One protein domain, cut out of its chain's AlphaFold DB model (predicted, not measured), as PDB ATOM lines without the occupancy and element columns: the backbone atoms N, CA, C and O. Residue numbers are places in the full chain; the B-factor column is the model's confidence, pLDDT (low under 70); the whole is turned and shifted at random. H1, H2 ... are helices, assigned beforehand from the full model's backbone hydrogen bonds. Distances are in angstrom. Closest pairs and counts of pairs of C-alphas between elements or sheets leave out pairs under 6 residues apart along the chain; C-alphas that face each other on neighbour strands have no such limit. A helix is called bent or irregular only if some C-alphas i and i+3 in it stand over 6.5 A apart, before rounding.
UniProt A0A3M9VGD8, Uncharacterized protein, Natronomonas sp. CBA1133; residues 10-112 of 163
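What this domain is: This is residues 10 to 112 of the 163 residues of an uncharacterized protein of Natronomonas sp. CBA1133 (UniProt A0A3M9VGD8). A long helical hairpin, H1 and H2, makes one arm of a loose model; at its open end H3 is set crosswise, with residues 79 to 83 sticking out, and a long tail without named elements leads away to the tiny H4. The printed part has 103 residues with four named helices, in the order H1 H2 H3 H4, and no named strand: all helix. It is loose, with a radius of gyration of the C-alphas of 17.7 A, and spans 58 by 38 by 26 A.

How they stand to each other: Start at H2, residues 45 to 65, the longest helix. H1, residues 21 to 40, touches it in a hairpin, opposite ways at a shallow tilt of 18 degrees; their closest C-alphas, of Met 28 and Gly 59, are 4.5 A apart. H1 has a kink of 59 degrees near residue 31 and is only just irregular: C-alphas 27 and 30 are 6.7 A apart. H3, residues 72 to 83, touches H1 about perpendicular, at 76 degrees; the closest C-alphas, of Ser 27 and Pro 72, are 5.7 A apart. H3 only just touches H2, with 3 pairs of C-alphas within 8 A. H4, residues 108 to 111, is apart from the other three. Every O i to N i+4 pair is within hydrogen-bond range in H3, 12 of 16 in H1 and 15 of 17 in H2; H4 is too short for such a pair.

Where its parts are: Find C-alpha 45 at (42.604, -28.002, -18.675); H2 runs 29.7 A from there. H1 begins at (18.547, -19.179, -10.049) and is 24.5 A long; H3 is 16.3 A. H4 ends at (-1.229, -37.739, 15.601), 5.0 A from its first C-alpha.

The domain as a whole: The C-alphas farthest apart, of Leu 46 and Ile 111, are 58.5 A apart. The printed part has no cut; the link H3 to H4 is long. Confidence is under 70 at residues 10 to 20, 68 to 69 and 86 to 112.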
ATOM      1  N   ASN A  10      13.422 -16.129  -0.840       48.22
ATOM      2  CA  ASN A  10      13.079 -15.250  -1.960       48.22
ATOM      3  C   ASN A  10      14.298 -14.571  -2.612       48.22
ATOM      4  O   ASN A  10      14.222 -14.165  -3.770       48.22
ATOM      5  N   LEU A  11      15.444 -14.507  -1.927       49.00
ATOM      6  CA  LEU A  11      16.697 -13.980  -2.475       49.00
ATOM      7  C   LEU A  11      17.426 -15.008  -3.356       49.00
ATOM      8  O   LEU A  11      18.082 -14.622  -4.321       49.00
ATOM      9  N   LEU A  12      17.246 -16.313  -3.116       50.03
ATOM     10  CA  LEU A  12      17.665 -17.379  -4.048       50.03
ATOM     11  C   LEU A  12      16.591 -17.733  -5.089       50.03
ATOM     12  O   LEU A  12      16.905 -18.278  -6.149       50.03
ATOM     13  N   ALA A  13      15.333 -17.366  -4.836       46.94
ATOM     14  CA  ALA A  13      14.307 -17.215  -5.864       46.94
ATOM     15  C   ALA A  13      14.402 -15.855  -6.581       46.94
ATOM     16  O   ALA A  13      13.440 -15.441  -7.231       46.94
ATOM     17  N   SER A  14      15.552 -15.166  -6.495       50.44
ATOM     18  CA  SER A  14      15.830 -13.987  -7.309       50.44
ATOM     19  C   SER A  14      15.717 -14.386  -8.776       50.44
ATOM     20  O   SER A  14      16.555 -15.064  -9.372       50.44
ATOM     21  N   LYS A  15      14.584 -13.999  -9.352       52.53
ATOM     22  CA  LYS A  15      14.225 -14.159 -10.752       52.53
ATOM     23  C   LYS A  15      15.032 -13.147 -11.560       52.53
ATOM     24  O   LYS A  15      14.481 -12.232 -12.162       52.53
ATOM     25  N   MET A  16      16.352 -13.277 -11.525       49.97
ATOM     26  CA  MET A  16      17.252 -12.510 -12.369       49.97
ATOM     27  C   MET A  16      16.943 -12.950 -13.808       49.97
ATOM     28  O   MET A  16      17.169 -14.099 -14.175       49.97
ATOM     29  N   PHE A  17      16.335 -12.062 -14.600       52.66
ATOM     30  CA  PHE A  17      16.021 -12.281 -16.023       52.66
ATOM     31  C   PHE A  17      14.955 -13.343 -16.353       52.66
ATOM     32  O   PHE A  17      14.998 -13.965 -17.411       52.66
ATOM     33  N   GLY A  18      13.970 -13.572 -15.479       57.84
ATOM     34  CA  GLY A  18      12.897 -14.542 -15.765       57.84
ATOM     35  C   GLY A  18      13.306 -16.009 -15.579       57.84
ATOM     36  O   GLY A  18      12.476 -16.902 -15.750       57.84
ATOM     37  N   VAL A  19      14.550 -16.248 -15.156       61.22
ATOM     38  CA  VAL A  19      15.125 -17.558 -14.849       61.22
ATOM     39  C   VAL A  19      15.209 -17.720 -13.330       61.22
ATOM     40  O   VAL A  19      15.670 -16.830 -12.624       61.22
ATOM     41  N   SER A  20      14.743 -18.855 -12.803       68.56
ATOM     42  CA  SER A  20      14.936 -19.188 -11.387       68.56
ATOM     43  C   SER A  20      16.391 -19.613 -11.174       68.56
ATOM     44  O   SER A  20      16.808 -20.640 -11.715       68.56
ATOM     45  N   ALA A  21      17.156 -18.852 -10.383       71.62
ATOM     46  CA  ALA A  21      18.547 -19.179 -10.049       71.62
ATOM     47  C   ALA A  21      18.674 -20.582  -9.431       71.62
ATOM     48  O   ALA A  21      19.584 -21.338  -9.763       71.62
ATOM     49  N   ARG A  22      17.687 -20.985  -8.622       75.31
ATOM     50  CA  ARG A  22      17.564 -22.349  -8.096       75.31
ATOM     51  C   ARG A  22      17.417 -23.398  -9.202       75.31
ATOM     52  O   ARG A  22      18.130 -24.394  -9.187       75.31
ATOM     53  N   LYS A  23      16.538 -23.169 -10.186       76.19
ATOM     54  CA  LYS A  23      16.361 -24.083 -11.333       76.19
ATOM     55  C   LYS A  23      17.645 -24.197 -12.158       76.19
ATOM     56  O   LYS A  23      17.979 -25.286 -12.624       76.19
ATOM     57  N   LEU A  24      18.374 -23.094 -12.325       81.25
ATOM     58  CA  LEU A  24      19.665 -23.088 -13.008       81.25
ATOM     59  C   LEU A  24      20.707 -23.901 -12.227       81.25
ATOM     60  O   LEU A  24      21.324 -24.796 -12.792       81.25
ATOM     61  N   ALA A  25      20.852 -23.658 -10.924       84.31
ATOM     62  CA  ALA A  25      21.810 -24.374 -10.086       84.31
ATOM     63  C   ALA A  25      21.500 -25.877  -9.987       84.31
ATOM     64  O   ALA A  25      22.403 -26.699 -10.113       84.31
ATOM     65  N   GLU A  26      20.229 -26.257  -9.828       85.88
ATOM     66  CA  GLU A  26      19.821 -27.667  -9.741       85.88
ATOM     67  C   GLU A  26      19.994 -28.426 -11.069       85.88
ATOM     68  O   GLU A  26      20.193 -29.638 -11.054       85.88
ATOM     69  N   SER A  27      19.927 -27.741 -12.215       85.12
ATOM     70  CA  SER A  27      20.141 -28.362 -13.534       85.12
ATOM     71  C   SER A  27      21.611 -28.377 -13.958       85.12
ATOM     72  O   SER A  27      22.059 -29.361 -14.542       85.12
ATOM     73  N   MET A  28      22.368 -27.323 -13.645       88.31
ATOM     74  CA  MET A  28      23.777 -27.169 -14.032       88.31
ATOM     75  C   MET A  28      24.753 -27.791 -13.037       88.31
ATOM     76  O   MET A  28      25.807 -28.271 -13.436       88.31
ATOM     77  N   GLY A  29      24.420 -27.804 -11.747       89.94
ATOM     78  CA  GLY A  29      25.309 -28.285 -10.690       89.94
ATOM     79  C   GLY A  29      25.729 -29.747 -10.867       89.94
ATOM     80  O   GLY A  29      26.923 -30.008 -11.010       89.94
ATOM     81  N   PRO A  30      24.788 -30.708 -10.911       91.75
ATOM     82  CA  PRO A  30      25.119 -32.129 -11.021       91.75
ATOM     83  C   PRO A  30      26.002 -32.495 -12.226       91.75
ATOM     84  O   PRO A  30      26.972 -33.225 -12.027       91.75
ATOM     85  N   PRO A  31      25.746 -32.011 -13.459       91.00
ATOM     86  CA  PRO A  31      26.615 -32.342 -14.585       91.00
ATOM     87  C   PRO A  31      27.968 -31.608 -14.556       91.00
ATOM     88  O   PRO A  31      28.925 -32.100 -15.150       91.00
ATOM     89  N   LEU A  32      28.090 -30.469 -13.859       93.19
ATOM     90  CA  LEU A  32      29.346 -29.711 -13.752       93.19
ATOM     91  C   LEU A  32      30.217 -30.107 -12.551       93.19
ATOM     92  O   LEU A  32      31.402 -29.774 -12.524       93.19
ATOM     93  N   ILE A  33      29.680 -30.839 -11.571       94.19
ATOM     94  CA  ILE A  33      30.432 -31.187 -10.358       94.19
ATOM     95  C   ILE A  33      31.618 -32.111 -10.655       94.19
ATOM     96  O   ILE A  33      32.700 -31.931 -10.107       94.19
ATOM     97  N   LEU A  34      31.440 -33.068 -11.568       91.94
ATOM     98  CA  LEU A  34      32.472 -34.033 -11.930       91.94
ATOM     99  C   LEU A  34      33.690 -33.370 -12.602       91.94
ATOM    100  O   LEU A  34      34.803 -33.578 -12.115       91.94
ATOM    101  N   PRO A  35      33.539 -32.552 -13.667       92.06
ATOM    102  CA  PRO A  35      34.680 -31.841 -14.241       92.06
ATOM    103  C   PRO A  35      35.327 -30.855 -13.266       92.06
ATOM    104  O   PRO A  35      36.545 -30.682 -13.311       92.06
ATOM    105  N   LEU A  36      34.547 -30.246 -12.364       92.75
ATOM    106  CA  LEU A  36      35.087 -29.368 -11.329       92.75
ATOM    107  C   LEU A  36      36.004 -30.140 -10.371       92.75
ATOM    108  O   LEU A  36      37.128 -29.709 -10.133       92.75
ATOM    109  N   ILE A  37      35.572 -31.311  -9.890       94.62
ATOM    110  CA  ILE A  37      36.394 -32.181  -9.033       94.62
ATOM    111  C   ILE A  37      37.676 -32.601  -9.761       94.62
ATOM    112  O   ILE A  37      38.770 -32.469  -9.213       94.62
ATOM    113  N   LEU A  38      37.569 -33.048 -11.015       93.44
ATOM    114  CA  LEU A  38      38.729 -33.446 -11.821       93.44
ATOM    115  C   LEU A  38      39.750 -32.308 -11.954       93.44
ATOM    116  O   LEU A  38      40.950 -32.533 -11.805       93.44
ATOM    117  N   TYR A  39      39.275 -31.079 -12.170       93.06
ATOM    118  CA  TYR A  39      40.133 -29.898 -12.197       93.06
ATOM    119  C   TYR A  39      40.797 -29.628 -10.842       93.06
ATOM    120  O   TYR A  39      41.999 -29.380 -10.801       93.06
ATOM    121  N   THR A  40      40.064 -29.747  -9.728       94.06
ATOM    122  CA  THR A  40      40.638 -29.540  -8.383       94.06
ATOM    123  C   THR A  40      41.710 -30.566  -8.009       94.06
ATOM    124  O   THR A  40      42.635 -30.232  -7.277       94.06
ATOM    125  N   ILE A  41      41.627 -31.789  -8.544       95.31
ATOM    126  CA  ILE A  41      42.644 -32.841  -8.364       95.31
ATOM    127  C   ILE A  41      43.908 -32.551  -9.202       95.31
ATOM    128  O   ILE A  41      44.952 -33.161  -8.985       95.31
ATOM    129  N   GLY A  42      43.844 -31.590 -10.129       94.12
ATOM    130  CA  GLY A  42      44.979 -31.150 -10.936       94.12
ATOM    131  C   GLY A  42      45.025 -31.750 -12.340       94.12
ATOM    132  O   GLY A  42      46.084 -31.719 -12.968       94.12
ATOM    133  N   LEU A  43      43.913 -32.290 -12.867       93.56
ATOM    134  CA  LEU A  43      43.887 -32.675 -14.279       93.56
ATOM    135  C   LEU A  43      44.098 -31.452 -15.187       93.56
ATOM    136  O   LEU A  43      43.574 -30.368 -14.912       93.56
ATOM    137  N   PRO A  44      44.806 -31.631 -16.317       94.06
ATOM    138  CA  PRO A  44      45.065 -30.549 -17.248       94.06
ATOM    139  C   PRO A  44      43.765 -30.018 -17.851       94.06
ATOM    140  O   PRO A  44      42.828 -30.768 -18.144       94.06
ATOM    141  N   LEU A  45      43.758 -28.712 -18.124       92.31
ATOM    142  CA  LEU A  45      42.604 -28.002 -18.675       92.31
ATOM    143  C   LEU A  45      42.148 -28.582 -20.023       92.31
ATOM    144  O   LEU A  45      40.963 -28.585 -20.328       92.31
ATOM    145  N   LEU A  46      43.081 -29.154 -20.791       93.81
ATOM    146  CA  LEU A  46      42.798 -29.844 -22.052       93.81
ATOM    147  C   LEU A  46      41.815 -31.015 -21.886       93.81
ATOM    148  O   LEU A  46      41.068 -31.323 -22.811       93.81
ATOM    149  N   VAL A  47      41.818 -31.661 -20.715       92.31
ATOM    150  CA  VAL A  47      40.927 -32.780 -20.395       92.31
ATOM    151  C   VAL A  47      39.670 -32.286 -19.690       92.31
ATOM    152  O   VAL A  47      38.581 -32.731 -20.021       92.31
ATOM    153  N   THR A  48      39.769 -31.352 -18.746       94.25
ATOM    154  CA  THR A  48      38.598 -30.922 -17.962       94.25
ATOM    155  C   THR A  48      37.646 -30.027 -18.755       94.25
ATOM    156  O   THR A  48      36.431 -30.173 -18.623       94.25
ATOM    157  N   LEU A  49      38.164 -29.158 -19.628       94.25
ATOM    158  CA  LEU A  49      37.374 -28.235 -20.449       94.25
ATOM    159  C   LEU A  49      36.312 -28.938 -21.321       94.25
ATOM    160  O   LEU A  49      35.150 -28.535 -21.247       94.25
ATOM    161  N   PRO A  50      36.618 -29.988 -22.113       95.12
ATOM    162  CA  PRO A  50      35.586 -30.675 -22.888       95.12
ATOM    163  C   PRO A  50      34.514 -31.315 -21.997       95.12
ATOM    164  O   PRO A  50      33.338 -31.282 -22.354       95.12
ATOM    165  N   LEU A  51      34.869 -31.825 -20.809       94.94
ATOM    166  CA  LEU A  51      33.875 -32.345 -19.865       94.94
ATOM    167  C   LEU A  51      32.971 -31.234 -19.313       94.94
ATOM    168  O   LEU A  51      31.773 -31.461 -19.160       94.94
ATOM    169  N   VAL A  52      33.507 -30.035 -19.057       94.69
ATOM    170  CA  VAL A  52      32.693 -28.862 -18.692       94.69
ATOM    171  C   VAL A  52      31.703 -28.533 -19.807       94.69
ATOM    172  O   VAL A  52      30.525 -28.338 -19.522       94.69
ATOM    173  N   PHE A  53      32.141 -28.525 -21.070       96.25
ATOM    174  CA  PHE A  53      31.249 -28.281 -22.208       96.25
ATOM    175  C   PHE A  53      30.132 -29.322 -22.302       96.25
ATOM    176  O   PHE A  53      28.964 -28.956 -22.435       96.25
ATOM    177  N   VAL A  54      30.464 -30.609 -22.182       95.62
ATOM    178  CA  VAL A  54      29.463 -31.686 -22.175       95.62
ATOM    179  C   VAL A  54      28.492 -31.507 -21.008       95.62
ATOM    180  O   VAL A  54      27.279 -31.545 -21.207       95.62
ATOM    181  N   GLY A  55      29.006 -31.251 -19.803       93.81
ATOM    182  CA  GLY A  55      28.183 -31.036 -18.617       93.81
ATOM    183  C   GLY A  55      27.252 -29.831 -18.759       93.81
ATOM    184  O   GLY A  55      26.074 -29.912 -18.417       93.81
ATOM    185  N   PHE A  56      27.741 -28.740 -19.345       94.00
ATOM    186  CA  PHE A  56      26.947 -27.549 -19.625       94.00
ATOM    187  C   PHE A  56      25.814 -27.831 -20.621       94.00
ATOM    188  O   PHE A  56      24.672 -27.445 -20.376       94.00
ATOM    189  N   LEU A  57      26.093 -28.552 -21.714       95.19
ATOM    190  CA  LEU A  57      25.072 -28.936 -22.697       95.19
ATOM    191  C   LEU A  57      23.988 -29.822 -22.075       95.19
ATOM    192  O   LEU A  57      22.797 -29.591 -22.291       95.19
ATOM    193  N   VAL A  58      24.389 -30.801 -21.260       92.50
ATOM    194  CA  VAL A  58      23.457 -31.665 -20.522       92.50
ATOM    195  C   VAL A  58      22.618 -30.847 -19.541       92.50
ATOM    196  O   VAL A  58      21.396 -30.998 -19.502       92.50
ATOM    197  N   GLY A  59      23.241 -29.939 -18.789       90.06
ATOM    198  CA  GLY A  59      22.534 -29.049 -17.874       90.06
ATOM    199  C   GLY A  59      21.516 -28.169 -18.601       90.06
ATOM    200  O   GLY A  59      20.384 -28.025 -18.138       90.06
ATOM    201  N   LEU A  60      21.872 -27.637 -19.776       90.06
ATOM    202  CA  LEU A  60      20.987 -26.780 -20.571       90.06
ATOM    203  C   LEU A  60      19.801 -27.569 -21.125       90.06
ATOM    204  O   LEU A  60      18.667 -27.077 -21.126       90.06
ATOM    205  N   PHE A  61      20.044 -28.811 -21.545       89.50
ATOM    206  CA  PHE A  61      19.000 -29.729 -21.981       89.50
ATOM    207  C   PHE A  61      18.002 -30.023 -20.853       89.50
ATOM    208  O   PHE A  61      16.793 -29.867 -21.043       89.50
ATOM    209  N   ILE A  62      18.491 -30.366 -19.656       86.25
ATOM    210  CA  ILE A  62      17.647 -30.603 -18.474       86.25
ATOM    211  C   ILE A  62      16.856 -29.337 -18.129       86.25
ATOM    212  O   ILE A  62      15.642 -29.403 -17.928       86.25
ATOM    213  N   TYR A  63      17.516 -28.180 -18.099       85.69
ATOM    214  CA  TYR A  63      16.885 -26.897 -17.798       85.69
ATOM    215  C   TYR A  63      15.723 -26.579 -18.752       85.69
ATOM    216  O   TYR A  63      14.636 -26.202 -18.301       85.69
ATOM    217  N   SER A  64      15.950 -26.776 -20.055       84.31
ATOM    218  CA  SER A  64      14.995 -26.458 -21.123       84.31
ATOM    219  C   SER A  64      13.829 -27.441 -21.173       84.31
ATOM    220  O   SER A  64      12.698 -27.046 -21.446       84.31
ATOM    221  N   ARG A  65      14.082 -28.727 -20.893       85.44
ATOM    222  CA  ARG A  65      13.044 -29.765 -20.925       85.44
ATOM    223  C   ARG A  65      12.166 -29.761 -19.677       85.44
ATOM    224  O   ARG A  65      11.003 -30.146 -19.764       85.44
ATOM    225  N   THR A  66      12.708 -29.330 -18.538       79.12
ATOM    226  CA  THR A  66      11.981 -29.314 -17.265       79.12
ATOM    227  C   THR A  66      10.857 -28.268 -17.311       79.12
ATOM    228  O   THR A  66      11.158 -27.075 -17.462       79.12
ATOM    229  N   PRO A  67       9.583 -28.664 -17.125       75.69
ATOM    230  CA  PRO A  67       8.457 -27.736 -17.081       75.69
ATOM    231  C   PRO A  67       8.618 -26.663 -15.989       75.69
ATOM    232  O   PRO A  67       9.280 -26.898 -14.972       75.69
ATOM    233  N   PRO A  68       8.034 -25.465 -16.161       67.38
ATOM    234  CA  PRO A  68       7.995 -24.465 -15.096       67.38
ATOM    235  C   PRO A  68       7.231 -25.017 -13.880       67.38
ATOM    236  O   PRO A  68       6.188 -25.642 -14.033       67.38
ATOM    237  N   GLY A  69       7.768 -24.817 -12.673       66.19
ATOM    238  CA  GLY A  69       7.182 -25.320 -11.421       66.19
ATOM    239  C   GLY A  69       7.659 -26.712 -10.983       66.19
ATOM    240  O   GLY A  69       7.471 -27.065  -9.825       66.19
ATOM    241  N   GLN A  70       8.338 -27.476 -11.847       73.12
ATOM    242  CA  GLN A  70       8.972 -28.742 -11.459       73.12
ATOM    243  C   GLN A  70      10.465 -28.566 -11.169       73.12
ATOM    244  O   GLN A  70      11.160 -27.784 -11.826       73.12
ATOM    245  N   ARG A  71      10.974 -29.323 -10.188       75.25
ATOM    246  CA  ARG A  71      12.405 -29.347  -9.865       75.25
ATOM    247  C   ARG A  71      13.158 -30.197 -10.893       75.25
ATOM    248  O   ARG A  71      12.837 -31.381 -11.029       75.25
ATOM    249  N   PRO A  72      14.175 -29.652 -11.584       79.31
ATOM    250  CA  PRO A  72      14.893 -30.368 -12.639       79.31
ATOM    251  C   PRO A  72      15.573 -31.635 -12.123       79.31
ATOM    252  O   PRO A  72      15.583 -32.648 -12.817       79.31
ATOM    253  N   LEU A  73      16.067 -31.623 -10.880       75.69
ATOM    254  CA  LEU A  73      16.695 -32.795 -10.271       75.69
ATOM    255  C   LEU A  73      15.692 -33.935 -10.034       75.69
ATOM    256  O   LEU A  73      15.975 -35.095 -10.327       75.69
ATOM    257  N   GLN A  74      14.502 -33.606  -9.523       77.94
ATOM    258  CA  GLN A  74      13.443 -34.587  -9.273       77.94
ATOM    259  C   GLN A  74      12.870 -35.124 -10.586       77.94
ATOM    260  O   GLN A  74      12.639 -36.326 -10.703       77.94
ATOM    261  N   TYR A  75      12.709 -34.257 -11.589       77.69
ATOM    262  CA  TYR A  75      12.307 -34.640 -12.940       77.69
ATOM    263  C   TYR A  75      13.322 -35.595 -13.584       77.69
ATOM    264  O   TYR A  75      12.949 -36.672 -14.049       77.69
ATOM    265  N   ALA A  76      14.615 -35.263 -13.537       78.19
ATOM    266  CA  ALA A  76      15.677 -36.129 -14.043       78.19
ATOM    267  C   ALA A  76      15.725 -37.474 -13.298       78.19
ATOM    268  O   ALA A  76      15.857 -38.524 -13.925       78.19
ATOM    269  N   ALA A  77      15.545 -37.469 -11.973       80.44
ATOM    270  CA  ALA A  77      15.461 -38.693 -11.178       80.44
ATOM    271  C   ALA A  77      14.226 -39.542 -11.531       80.44
ATOM    272  O   ALA A  77      14.315 -40.770 -11.566       80.44
ATOM    273  N   ALA A  78      13.081 -38.914 -11.812       76.56
ATOM    274  CA  ALA A  78      11.875 -39.601 -12.263       76.56
ATOM    275  C   ALA A  78      12.077 -40.239 -13.645       76.56
ATOM    276  O   ALA A  78      11.750 -41.411 -13.818       76.56
ATOM    277  N   ILE A  79      12.701 -39.525 -14.590       79.12
ATOM    278  CA  ILE A  79      13.092 -40.080 -15.895       79.12
ATOM    279  C   ILE A  79      14.045 -41.259 -15.717       79.12
ATOM    280  O   ILE A  79      13.834 -42.310 -16.312       79.12
ATOM    281  N   ALA A  80      15.073 -41.122 -14.880       81.50
ATOM    282  CA  ALA A  80      16.039 -42.191 -14.652       81.50
ATOM    283  C   ALA A  80      15.373 -43.454 -14.080       81.50
ATOM    284  O   ALA A  80      15.710 -44.568 -14.475       81.50
ATOM    285  N   ARG A  81      14.397 -43.294 -13.177       79.81
ATOM    286  CA  ARG A  81      13.600 -44.413 -12.640       79.81
ATOM    287  C   ARG A  81      12.682 -45.026 -13.693       79.81
ATOM    288  O   ARG A  81      12.614 -46.250 -13.771       79.81
ATOM    289  N   HIS A  82      12.039 -44.190 -14.507       78.19
ATOM    290  CA  HIS A  82      11.188 -44.628 -15.608       78.19
ATOM    291  C   HIS A  82      11.981 -45.463 -16.625       78.19
ATOM    292  O   HIS A  82      11.584 -46.578 -16.946       78.19
ATOM    293  N   LEU A  83      13.165 -44.993 -17.033       80.94
ATOM    294  CA  LEU A  83      14.067 -45.729 -17.929       80.94
ATOM    295  C   LEU A  83      14.592 -47.035 -17.316       80.94
ATOM    296  O   LEU A  83      14.904 -47.974 -18.040       80.94
ATOM    297  N   ARG A  84      14.678 -47.119 -15.985       82.19
ATOM    298  CA  ARG A  84      15.113 -48.322 -15.257       82.19
ATOM    299  C   ARG A  84      13.988 -49.353 -15.061       82.19
ATOM    300  O   ARG A  84      14.216 -50.363 -14.403       82.19
ATOM    301  N   GLY A  85      12.788 -49.107 -15.591       75.75
ATOM    302  CA  GLY A  85      11.663 -50.045 -15.523       75.75
ATOM    303  C   GLY A  85      10.982 -50.124 -14.155       75.75
ATOM    304  O   GLY A  85      10.199 -51.036 -13.917       75.75
ATOM    305  N   ARG A  86      11.252 -49.180 -13.241       67.06
ATOM    306  CA  ARG A  86      10.506 -49.078 -11.980       67.06
ATOM    307  C   ARG A  86       9.266 -48.221 -12.232       67.06
ATOM    308  O   ARG A  86       9.297 -47.011 -12.012       67.06
ATOM    309  N   THR A  87       8.223 -48.847 -12.768       61.97
ATOM    310  CA  THR A  87       6.966 -48.194 -13.170       61.97
ATOM    311  C   THR A  87       5.888 -48.215 -12.090       61.97
ATOM    312  O   THR A  87       4.760 -47.814 -12.357       61.97
ATOM    313  N   ASP A  88       6.216 -48.637 -10.869       67.56
ATOM    314  CA  ASP A  88       5.293 -48.525  -9.742       67.56
ATOM    315  C   ASP A  88       5.225 -47.067  -9.289       67.56
ATOM    316  O   ASP A  88       6.079 -46.556  -8.555       67.56
ATOM    317  N   TYR A  89       4.211 -46.370  -9.790       59.72
ATOM    318  CA  TYR A  89       3.905 -45.006  -9.397       59.72
ATOM    319  C   TYR A  89       3.025 -45.044  -8.151       59.72
ATOM    320  O   TYR A  89       1.803 -45.122  -8.234       59.72
ATOM    321  N   VAL A  90       3.651 -44.970  -6.978       62.62
ATOM    322  CA  VAL A  90       2.927 -44.619  -5.754       62.62
ATOM    323  C   VAL A  90       2.648 -43.125  -5.825       62.62
ATOM    324  O   VAL A  90       3.587 -42.326  -5.906       62.62
ATOM    325  N   TRP A  91       1.368 -42.745  -5.829       57.94
ATOM    326  CA  TRP A  91       0.993 -41.342  -5.689       57.94
ATOM    327  C   TRP A  91       1.600 -40.825  -4.387       57.94
ATOM    328  O   TRP A  91       1.267 -41.295  -3.300       57.94
ATOM    329  N   LYS A  92       2.550 -39.899  -4.510       59.44
ATOM    330  CA  LYS A  92       3.140 -39.214  -3.370       59.44
ATOM    331  C   LYS A  92       2.599 -37.788  -3.384       59.44
ATOM    332  O   LYS A  92       2.758 -37.123  -4.414       59.44
ATOM    333  N   PRO A  93       1.991 -37.310  -2.284       62.22
ATOM    334  CA  PRO A  93       1.721 -35.891  -2.132       62.22
ATOM    335  C   PRO A  93       3.010 -35.108  -2.406       62.22
ATOM    336  O   PRO A  93       4.097 -35.626  -2.112       62.22
ATOM    337  N   PRO A  94       2.929 -33.886  -2.957       64.69
ATOM    338  CA  PRO A  94       4.091 -33.015  -3.065       64.69
ATOM    339  C   PRO A  94       4.794 -32.986  -1.707       64.69
ATOM    340  O   PRO A  94       4.166 -32.644  -0.707       64.69
ATOM    341  N   GLU A  95       6.056 -33.430  -1.647       61.28
ATOM    342  CA  GLU A  95       6.804 -33.378  -0.392       61.28
ATOM    343  C   GLU A  95       6.840 -31.914   0.038       61.28
ATOM    344  O   GLU A  95       7.359 -31.085  -0.722       61.28
ATOM    345  N   PRO A  96       6.270 -31.576   1.206       56.19
ATOM    346  CA  PRO A  96       6.198 -30.198   1.628       56.19
ATOM    347  C   PRO A  96       7.640 -29.772   1.906       56.19
ATOM    348  O   PRO A  96       8.301 -30.243   2.834       56.19
ATOM    349  N   ASN A  97       8.187 -28.932   1.027       60.94
ATOM    350  CA  ASN A  97       9.490 -28.341   1.263       60.94
ATOM    351  C   ASN A  97       9.324 -27.317   2.380       60.94
ATOM    352  O   ASN A  97       8.423 -26.493   2.294       60.94
ATOM    353  N   LYS A  98      10.204 -27.320   3.382       57.78
ATOM    354  CA  LYS A  98      10.134 -26.374   4.512       57.78
ATOM    355  C   LYS A  98      10.141 -24.902   4.077       57.78
ATOM    356  O   LYS A  98       9.720 -24.043   4.837       57.78
ATOM    357  N   ASP A  99      10.594 -24.632   2.851       57.47
ATOM    358  CA  ASP A  99      10.624 -23.298   2.243       57.47
ATOM    359  C   ASP A  99       9.459 -23.022   1.269       57.47
ATOM    360  O   ASP A  99       9.513 -22.043   0.525       57.47
ATOM    361  N   ASP A 100       8.467 -23.908   1.170       55.41
ATOM    362  CA  ASP A 100       7.285 -23.724   0.322       55.41
ATOM    363  C   ASP A 100       6.194 -22.953   1.079       55.41
ATOM    364  O   ASP A 100       5.942 -23.223   2.250       55.41
ATOM    365  N   LEU A 101       5.512 -22.010   0.420       53.72
ATOM    366  CA  LEU A 101       4.393 -21.276   1.029       53.72
ATOM    367  C   LEU A 101       3.207 -22.197   1.350       53.72
ATOM    368  O   LEU A 101       2.426 -21.892   2.244       53.72
ATOM    369  N   ALA A 102       3.082 -23.311   0.627       51.56
ATOM    370  CA  ALA A 102       2.086 -24.346   0.889       51.56
ATOM    371  C   ALA A 102       2.554 -25.377   1.936       51.56
ATOM    372  O   ALA A 102       1.905 -26.413   2.103       51.56
ATOM    373  N   TYR A 103       3.683 -25.135   2.622       49.09
ATOM    374  CA  TYR A 103       4.140 -25.987   3.714       49.09
ATOM    375  C   TYR A 103       3.167 -25.881   4.887       49.09
ATOM    376  O   TYR A 103       3.238 -24.984   5.726       49.09
ATOM    377  N   HIS A 104       2.268 -26.847   4.954       53.38
ATOM    378  CA  HIS A 104       1.589 -27.205   6.181       53.38
ATOM    379  C   HIS A 104       2.284 -28.453   6.718       53.38
ATOM    380  O   HIS A 104       2.567 -29.380   5.951       53.38
ATOM    381  N   GLU A 105       2.592 -28.485   8.020       54.03
ATOM    382  CA  GLU A 105       2.900 -29.769   8.648       54.03
ATOM    383  C   GLU A 105       1.730 -30.706   8.324       54.03
ATOM    384  O   GLU A 105       0.576 -30.310   8.523       54.03
ATOM    385  N   PRO A 106       1.984 -31.900   7.754       57.78
ATOM    386  CA  PRO A 106       0.907 -32.841   7.515       57.78
ATOM    387  C   PRO A 106       0.225 -33.075   8.859       57.78
ATOM    388  O   PRO A 106       0.893 -33.405   9.837       57.78
ATOM    389  N   PHE A 107      -1.088 -32.855   8.914       54.34
ATOM    390  CA  PHE A 107      -1.919 -32.976  10.119       54.34
ATOM    391  C   PHE A 107      -1.660 -34.290  10.889       54.34
ATOM    392  O   PHE A 107      -1.722 -34.340  12.113       54.34
ATOM    393  N   GLU A 108      -1.250 -35.339  10.178       53.53
ATOM    394  CA  GLU A 108      -0.877 -36.648  10.718       53.53
ATOM    395  C   GLU A 108       0.393 -36.642  11.594       53.53
ATOM    396  O   GLU A 108       0.531 -37.500  12.462       53.53
ATOM    397  N   ALA A 109       1.298 -35.664  11.452       53.38
ATOM    398  CA  ALA A 109       2.519 -35.564  12.259       53.38
ATOM    399  C   ALA A 109       2.246 -35.205  13.732       53.38
ATOM    400  O   ALA A 109       3.031 -35.580  14.607       53.38
ATOM    401  N   TRP A 110       1.125 -34.526  14.009       52.66
ATOM    402  CA  TRP A 110       0.584 -34.346  15.362       52.66
ATOM    403  C   TRP A 110       0.125 -35.691  15.934       52.66
ATOM    404  O   TRP A 110       0.357 -35.960  17.109       52.66
ATOM    405  N   ILE A 111      -0.512 -36.543  15.114       58.59
ATOM    406  CA  ILE A 111      -1.229 -37.739  15.601       58.59
ATOM    407  C   ILE A 111      -0.230 -38.864  15.867       58.59
ATOM    408  O   ILE A 111      -0.360 -39.608  16.837       58.59
ATOM    409  N   THR A 112       0.805 -38.980  15.036       53.81
ATOM    410  CA  THR A 112       1.778 -40.075  15.123       53.81
ATOM    411  C   THR A 112       3.003 -39.760  15.982       53.81
ATOM    412  O   THR A 112       3.872 -40.624  16.143       53.81
TER     413      THR A 112